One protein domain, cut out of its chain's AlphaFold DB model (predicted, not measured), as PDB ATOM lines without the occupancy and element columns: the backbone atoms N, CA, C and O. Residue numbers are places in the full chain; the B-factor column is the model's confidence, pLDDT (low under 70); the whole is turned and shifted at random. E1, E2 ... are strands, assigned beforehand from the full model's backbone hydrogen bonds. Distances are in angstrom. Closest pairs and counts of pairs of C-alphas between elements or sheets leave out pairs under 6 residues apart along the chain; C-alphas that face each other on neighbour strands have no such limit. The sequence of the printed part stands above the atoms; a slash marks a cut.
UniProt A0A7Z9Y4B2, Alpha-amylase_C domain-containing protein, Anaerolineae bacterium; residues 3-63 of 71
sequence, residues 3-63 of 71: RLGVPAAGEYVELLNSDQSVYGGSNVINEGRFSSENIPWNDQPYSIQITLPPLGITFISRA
ATOM      1  N   ARG A   3     169.932 194.266 252.254       97.44
ATOM      2  CA  ARG A   3     169.286 195.487 251.760       97.44
ATOM      3  C   ARG A   3     170.209 196.221 250.794       97.44
ATOM      4  O   ARG A   3     171.333 196.566 251.154       97.44
ATOM      5  N   LEU A   4     169.707 196.489 249.592       97.50
ATOM      6  CA  LEU A   4     170.409 197.235 248.549       97.50
ATOM      7  C   LEU A   4     169.650 198.529 248.235       97.50
ATOM      8  O   LEU A   4     168.452 198.489 247.959       97.50
ATOM      9  N   GLY A   5     170.341 199.670 248.289       98.31
ATOM     10  CA  GLY A   5     169.789 200.967 247.892       98.31
ATOM     11  C   GLY A   5     169.601 201.058 246.378       98.31
ATOM     12  O   GLY A   5     170.477 200.629 245.628       98.31
ATOM     13  N   VAL A   6     168.477 201.616 245.926       97.94
ATOM     14  CA  VAL A   6     168.150 201.779 244.501       97.94
ATOM     15  C   VAL A   6     167.569 203.170 244.208       97.94
ATOM     16  O   VAL A   6     166.823 203.715 245.025       97.94
ATOM     17  N   PRO A   7     167.870 203.760 243.038       97.12
ATOM     18  CA  PRO A   7     167.551 205.163 242.766       97.12
ATOM     19  C   PRO A   7     166.067 205.441 242.491       97.12
ATOM     20  O   PRO A   7     165.646 206.593 242.542       97.12
ATOM     21  N   ALA A   8     165.266 204.422 242.166       96.56
ATOM     22  CA  ALA A   8     163.884 204.605 241.732       96.56
ATOM     23  C   ALA A   8     162.942 203.556 242.327       96.56
ATOM     24  O   ALA A   8     163.312 202.390 242.487       96.56
ATOM     25  N   ALA A   9     161.696 203.960 242.565       97.56
ATOM     26  CA  ALA A   9     160.628 203.034 242.893       97.56
ATOM     27  C   ALA A   9     160.281 202.125 241.699       97.56
ATOM     28  O   ALA A   9     160.406 202.516 240.530       97.56
ATOM     29  N   GLY A  10     159.797 200.924 242.001       96.12
ATOM     30  CA  GLY A  10     159.256 199.980 241.033       96.12
ATOM     31  C   GLY A  10     159.614 198.532 241.344       96.12
ATOM     32  O   GLY A  10     160.128 198.209 242.412       96.12
ATOM     33  N   GLU A  11     159.346 197.676 240.366       97.19
ATOM     34  CA  GLU A  11     159.741 196.271 240.386       97.19
ATOM     35  C   GLU A  11     161.163 196.113 239.853       97.19
ATOM     36  O   GLU A  11     161.557 196.778 238.893       97.19
ATOM     37  N   TYR A  12     161.907 195.189 240.438       97.00
ATOM     38  CA  TYR A  12     163.248 194.804 240.027       97.00
ATOM     39  C   TYR A  12     163.284 193.311 239.712       97.00
ATOM     40  O   TYR A  12     162.461 192.541 240.203       97.00
ATOM     41  N   VAL A  13     164.214 192.923 238.847       97.12
ATOM     42  CA  VAL A  13     164.452 191.533 238.449       97.12
ATOM     43  C   VAL A  13     165.935 191.217 238.521       97.12
ATOM     44  O   VAL A  13     166.784 192.066 238.228       97.12
ATOM     45  N   GLU A  14     166.239 189.976 238.874       97.00
ATOM     46  CA  GLU A  14     167.568 189.403 238.706       97.00
ATOM     47  C   GLU A  14     167.790 189.078 237.222       97.00
ATOM     48  O   GLU A  14     167.034 188.318 236.620       97.00
ATOM     49  N   LEU A  15     168.800 189.700 236.609       96.19
ATOM     50  CA  LEU A  15     169.154 189.481 235.203       96.19
ATOM     51  C   LEU A  15     170.153 188.336 235.033       96.19
ATOM     52  O   LEU A  15     170.092 187.594 234.056       96.19
ATOM     53  N   LEU A  16     171.101 188.237 235.964       96.88
ATOM     54  CA  LEU A  16     172.151 187.228 235.979       96.88
ATOM     55  C   LEU A  16     172.542 186.964 237.428       96.88
ATOM     56  O   LEU A  16     172.690 187.902 238.212       96.88
ATOM     57  N   ASN A  17     172.776 185.701 237.755       98.00
ATOM     58  CA  ASN A  17     173.340 185.306 239.031       98.00
ATOM     59  C   ASN A  17     174.348 184.183 238.798       98.00
ATOM     60  O   ASN A  17     174.014 183.148 238.220       98.00
ATOM     61  N   SER A  18     175.598 184.414 239.203       97.69
ATOM     62  CA  SER A  18     176.685 183.454 238.991       97.69
ATOM     63  C   SER A  18     176.524 182.168 239.806       97.69
ATOM     64  O   SER A  18     177.211 181.196 239.524       97.69
ATOM     65  N   ASP A  19     175.640 182.158 240.806       97.81
ATOM     66  CA  ASP A  19     175.340 181.002 241.649       97.81
ATOM     67  C   ASP A  19     174.174 180.154 241.118       97.81
ATOM     68  O   ASP A  19     173.793 179.165 241.744       97.81
ATOM     69  N   GLN A  20     173.597 180.490 239.958       97.50
ATOM     70  CA  GLN A  20     172.609 179.613 239.327       97.50
ATOM     71  C   GLN A  20     173.196 178.214 239.084       97.50
ATOM     72  O   GLN A  20     174.341 178.061 238.652       97.50
ATOM     73  N   SER A  21     172.376 177.184 239.303       97.44
ATOM     74  CA  SER A  21     172.763 175.774 239.131       97.44
ATOM     75  C   SER A  21     173.305 175.446 237.734       97.44
ATOM     76  O   SER A  21     174.196 174.608 237.606       97.44
ATOM     77  N   VAL A  22     172.846 176.146 236.689       97.50
ATOM     78  CA  VAL A  22     173.373 176.023 235.315       97.50
ATOM     79  C   VAL A  22     174.862 176.381 235.205       97.50
ATOM     80  O   VAL A  22     175.553 175.860 234.331       97.50
ATOM     81  N   TYR A  23     175.380 177.216 236.108       96.62
ATOM     82  CA  TYR A  23     176.800 177.568 236.196       96.62
ATOM     83  C   TYR A  23     177.567 176.733 237.236       96.62
ATOM     84  O   TYR A  23     178.747 176.980 237.467       96.62
ATOM     85  N   GLY A  24     176.922 175.735 237.853       96.25
ATOM     86  CA  GLY A  24     177.509 174.899 238.907       96.25
ATOM     87  C   GLY A  24     177.447 175.507 240.312       96.25
ATOM     88  O   GLY A  24     178.127 175.011 241.209       96.25
ATOM     89  N   GLY A  25     176.661 176.571 240.505       97.38
ATOM     90  CA  GLY A  25     176.455 177.198 241.811       97.38
ATOM     91  C   GLY A  25     175.435 176.477 242.700       97.38
ATOM     92  O   GLY A  25     174.823 175.478 242.314       97.38
ATOM     93  N   SER A  26     175.239 177.009 243.907       97.38
ATOM     94  CA  SER A  26     174.341 176.469 244.937       97.38
ATOM     95  C   SER A  26     172.858 176.789 244.723       97.38
ATOM     96  O   SER A  26     172.002 176.288 245.454       97.38
ATOM     97  N   ASN A  27     172.548 177.569 243.687       97.00
ATOM     98  CA  ASN A  27     171.212 177.992 243.290       97.00
ATOM     99  C   ASN A  27     170.509 178.891 244.321       97.00
ATOM    100  O   ASN A  27     169.283 178.871 244.436       97.00
ATOM    101  N   VAL A  28     171.277 179.711 245.044       96.94
ATOM    102  CA  VAL A  28     170.741 180.790 245.878       96.94
ATOM    103  C   VAL A  28     170.453 181.998 244.985       96.94
ATOM    104  O   VAL A  28     171.345 182.765 244.619       96.94
ATOM    105  N   ILE A  29     169.185 182.154 244.607       96.06
ATOM    106  CA  ILE A  29     168.736 183.114 243.588       96.06
ATOM    107  C   ILE A  29     167.590 184.003 244.081       96.06
ATOM    108  O   ILE A  29     166.925 183.695 245.072       96.06
ATOM    109  N   ASN A  30     167.352 185.107 243.370       95.69
ATOM    110  CA  ASN A  30     166.195 185.977 243.581       95.69
ATOM    111  C   ASN A  30     165.171 185.739 242.466       95.69
ATOM    112  O   ASN A  30     165.278 186.309 241.380       95.69
ATOM    113  N   GLU A  31     164.189 184.877 242.723       91.38
ATOM    114  CA  GLU A  31     163.181 184.517 241.725       91.38
ATOM    115  C   GLU A  31     162.135 185.621 241.517       91.38
ATOM    116  O   GLU A  31     161.664 186.262 242.458       91.38
ATOM    117  N   GLY A  32     161.708 185.793 240.266       92.44
ATOM    118  CA  GLY A  32     160.592 186.665 239.916       92.44
ATOM    119  C   GLY A  32     160.906 188.160 239.992       92.44
ATOM    120  O   GLY A  32     162.018 188.608 239.708       92.44
ATOM    121  N   ARG A  33     159.863 188.943 240.283       94.88
ATOM    122  CA  ARG A  33     159.926 190.399 240.446       94.88
ATOM    123  C   ARG A  33     159.824 190.737 241.927       94.88
ATOM    124  O   ARG A  33     159.012 190.136 242.627       94.88
ATOM    125  N   PHE A  34     160.632 191.686 242.378       94.06
ATOM    126  CA  PHE A  34     160.607 192.169 243.754       94.06
ATOM    127  C   PHE A  34     160.496 193.693 243.801       94.06
ATOM    128  O   PHE A  34     161.175 194.417 243.065       94.06
ATOM    129  N   SER A  35     159.631 194.173 244.691       96.81
ATOM    130  CA  SER A  35     159.276 195.583 244.810       96.81
ATOM    131  C   SER A  35     160.296 196.370 245.630       96.81
ATOM    132  O   SER A  35     160.783 195.915 246.667       96.81
ATOM    133  N   SER A  36     160.568 197.601 245.208       97.88
ATOM    134  CA  SER A  36     161.240 198.591 246.047       97.88
ATOM    135  C   SER A  36     160.368 199.022 247.225       97.88
ATOM    136  O   SER A  36     159.176 199.281 247.059       97.88
ATOM    137  N   GLU A  37     160.993 199.251 248.370       98.38
ATOM    138  CA  GLU A  37     160.394 199.874 249.543       98.38
ATOM    139  C   GLU A  37     160.812 201.350 249.625       98.38
ATOM    140  O   GLU A  37     161.938 201.715 249.267       98.38
ATOM    141  N   ASN A  38     159.927 202.208 250.145       98.00
ATOM    142  CA  ASN A  38     160.230 203.613 250.451       98.00
ATOM    143  C   ASN A  38     161.056 203.729 251.745       98.00
ATOM    144  O   ASN A  38     160.623 204.303 252.743       98.00
ATOM    145  N   ILE A  39     162.218 203.080 251.736       98.38
ATOM    146  CA  ILE A  39     163.184 203.026 252.828       98.38
ATOM    147  C   ILE A  39     164.534 203.440 252.234       98.38
ATOM    148  O   ILE A  39     165.102 202.657 251.464       98.38
ATOM    149  N   PRO A  40     165.059 204.630 252.575       98.38
ATOM    150  CA  PRO A  40     166.372 205.063 252.116       98.38
ATOM    151  C   PRO A  40     167.487 204.131 252.598       98.38
ATOM    152  O   PRO A  40     167.471 203.663 253.740       98.38
ATOM    153  N   TRP A  41     168.463 203.858 251.733       98.44
ATOM    154  CA  TRP A  41     169.610 203.003 252.054       98.44
ATOM    155  C   TRP A  41     170.799 203.305 251.138       98.44
ATOM    156  O   TRP A  41     170.593 203.513 249.947       98.44
ATOM    157  N   ASN A  42     172.033 203.289 251.659       96.56
ATOM    158  CA  ASN A  42     173.271 203.553 250.899       96.56
ATOM    159  C   ASN A  42     173.178 204.784 249.965       96.56
ATOM    160  O   ASN A  42     173.450 204.678 248.771       96.56
ATOM    161  N   ASP A  43     172.731 205.925 250.504       98.06
ATOM    162  CA  ASP A  43     172.532 207.195 249.777       98.06
ATOM    163  C   ASP A  43     171.556 207.127 248.588       98.06
ATOM    164  O   ASP A  43     171.581 207.967 247.688       98.06
ATOM    165  N   GLN A  44     170.659 206.139 248.588       98.50
ATOM    166  CA  GLN A  44     169.573 206.015 247.623       98.50
ATOM    167  C   GLN A  44     168.208 206.215 248.301       98.50
ATOM    168  O   GLN A  44     168.036 205.821 249.459       98.50
ATOM    169  N   PRO A  45     167.220 206.807 247.601       98.25
ATOM    170  CA  PRO A  45     165.907 207.126 248.169       98.25
ATOM    171  C   PRO A  45     165.027 205.895 248.436       98.25
ATOM    172  O   PRO A  45     164.165 205.947 249.310       98.25
ATOM    173  N   TYR A  46     165.245 204.795 247.711       98.62
ATOM    174  CA  TYR A  46     164.521 203.534 247.871       98.62
ATOM    175  C   TYR A  46     165.497 202.397 248.160       98.62
ATOM    176  O   TYR A  46     166.708 202.520 247.963       98.62
ATOM    177  N   SER A  47     164.972 201.249 248.575       98.56
ATOM    178  CA  SER A  47     165.772 200.031 248.691       98.56
ATOM    179  C   SER A  47     164.962 198.778 248.399       98.56
ATOM    180  O   SER A  47     163.737 198.792 248.426       98.56
ATOM    181  N   ILE A  48     165.662 197.690 248.107       97.75
ATOM    182  CA  ILE A  48     165.103 196.357 247.873       97.75
ATOM    183  C   ILE A  48     165.718 195.363 248.858       97.75
ATOM    184  O   ILE A  48     166.861 195.526 249.299       97.75
ATOM    185  N   GLN A  49     164.953 194.329 249.195       97.38
ATOM    186  CA  GLN A  49     165.434 193.160 249.923       97.38
ATOM    187  C   GLN A  49     165.773 192.059 248.927       97.38
ATOM    188  O   GLN A  49     164.917 191.645 248.152       97.38
ATOM    189  N   ILE A  50     167.011 191.582 248.975       96.50
ATOM    190  CA  ILE A  50     167.490 190.490 248.129       96.50
ATOM    191  C   ILE A  50     168.174 189.421 248.973       96.50
ATOM    192  O   ILE A  50     168.579 189.655 250.112       96.50
ATOM    193  N   THR A  51     168.340 188.240 248.411       95.69
ATOM    194  CA  THR A  51     169.242 187.214 248.919       95.69
ATOM    195  C   THR A  51     170.542 187.305 248.132       95.69
ATOM    196  O   THR A  51     170.527 187.289 246.902       95.69
ATOM    197  N   LEU A  52     171.667 187.440 248.836       95.25
ATOM    198  CA  LEU A  52     172.982 187.395 248.202       95.25
ATOM    199  C   LEU A  52     173.457 185.941 248.121       95.25
ATOM    200  O   LEU A  52     173.424 185.255 249.149       95.25
ATOM    201  N   PRO A  53     173.917 185.477 246.950       95.94
ATOM    202  CA  PRO A  53     174.520 184.161 246.835       95.94
ATOM    203  C   PRO A  53     175.855 184.088 247.596       95.94
ATOM    204  O   PRO A  53     176.579 185.088 247.690       95.94
ATOM    205  N   PRO A  54     176.231 182.910 248.119       95.56
ATOM    206  CA  PRO A  54     177.544 182.710 248.720       95.56
ATOM    207  C   PRO A  54     178.642 182.811 247.650       95.56
ATOM    208  O   PRO A  54     178.653 182.043 246.697       95.56
ATOM    209  N   LEU A  55     179.580 183.753 247.815       95.19
ATOM    210  CA  LEU A  55     180.700 183.988 246.882       95.19
ATOM    211  C   LEU A  55     180.276 184.208 245.413       95.19
ATOM    212  O   LEU A  55     181.050 183.936 244.498       95.19
ATOM    213  N   GLY A  56     179.063 184.716 245.186       95.31
ATOM    214  CA  GLY A  56     178.527 184.979 243.853       95.31
ATOM    215  C   GLY A  56     178.352 186.465 243.543       95.31
ATOM    216  O   GLY A  56     178.469 187.333 244.409       95.31
ATOM    217  N   ILE A  57     178.038 186.747 242.281       96.81
ATOM    218  CA  ILE A  57     177.666 188.072 241.784       96.81
ATOM    219  C   ILE A  57     176.245 187.999 241.229       96.81
ATOM    220  O   ILE A  57     175.922 187.108 240.439       96.81
ATOM    221  N   THR A  58     175.431 188.988 241.594       97.19
ATOM    222  CA  THR A  58     174.063 189.167 241.107       97.19
ATOM    223  C   THR A  58     173.939 190.497 240.367       97.19
ATOM    224  O   THR A  58     174.255 191.552 240.916       97.19
ATOM    225  N   PHE A  59     173.438 190.461 239.133       97.19
ATOM    226  CA  PHE A  59     173.060 191.646 238.366       97.19
ATOM    227  C   PHE A  59     171.556 191.866 238.473       97.19
ATOM    228  O   PHE A  59     170.766 190.974 238.171       97.19
ATOM    229  N   ILE A  60     171.164 193.074 238.869       97.06
ATOM    230  CA  ILE A  60     169.767 193.457 239.078       97.06
ATOM    231  C   ILE A  60     169.451 194.649 238.186       97.06
ATOM    232  O   ILE A  60     170.251 195.576 238.065       97.06
ATOM    233  N   SER A  61     168.265 194.640 237.585       96.38
ATOM    234  CA  SER A  61     167.744 195.785 236.844       96.38
ATOM    235  C   SER A  61     166.311 196.080 237.240       96.38
ATOM    236  O   SER A  61     165.560 195.188 237.642       96.38
ATOM    237  N   ARG A  62     165.920 197.348 237.109       96.12
ATOM    238  CA  ARG A  62     164.522 197.739 237.240       96.12
ATOM    239  C   ARG A  62     163.752 197.108 236.088       96.12
ATOM    240  O   ARG A  62     164.098 197.291 234.921       96.12
ATOM    241  N   ALA A  63     162.710 196.364 236.416       92.31
ATOM    242  CA  ALA A  63     161.884 195.724 235.423       92.31
ATOM    243  C   ALA A  63     161.213 196.801 234.560       92.31
ATOM    244  O   ALA A  63     160.697 197.797 235.077       92.31
TER     245      ALA A  63
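This is residues 3 to 63 of the 71 residues of the protein "Alpha-amylase_C domain-containing protein" of Anaerolineae bacterium (UniProt A0A7Z9Y4B2). Little regular structure: a small elongated body of two strand layers, the pair E1 and E4 loosely and partly over the sheet E3, E2, E5, with the long loop of residues 18 to 32 reaching one end. The 61 printed residues hold no named helix and strands E1 to E5 in order, 24 residues, all strand; both sheets are antiparallel. The whole is compact, radius of gyration of the C-alphas 11.9 A, spanning 35 by 20 by 12 A.

E1, residues 3 to 6, begins at C-alpha 3 (169.286, 195.487, 251.760). E2 is residues 11 to 17, 17.5 A; E3, 33 to 35; E4, 46 to 50, 13.4 A; E5, 58 to 62, 13.4 A, ending at C-alpha 62 (164.522, 197.739, 237.240).

E1 pairs with E4 through N 4 and O 48, 3.0 A. Inner strand E2 pairs with E3, a hairpin, through N 12 and O 34, 2.8 A, and with E5 through N 15 and O 59, 2.8 A. The closest C-alphas of E3 and E4, Ser 35 and Ile 48, are 6.6 A apart. E2 and E4 are only just apart, 8.2 A at the closest.

The farthest C-alphas, Gly 24 and Pro 45, are 35.5 A apart. The printed part has no cut; the link E2 to E3 is long. No printed residue is under 70 in pLDDT.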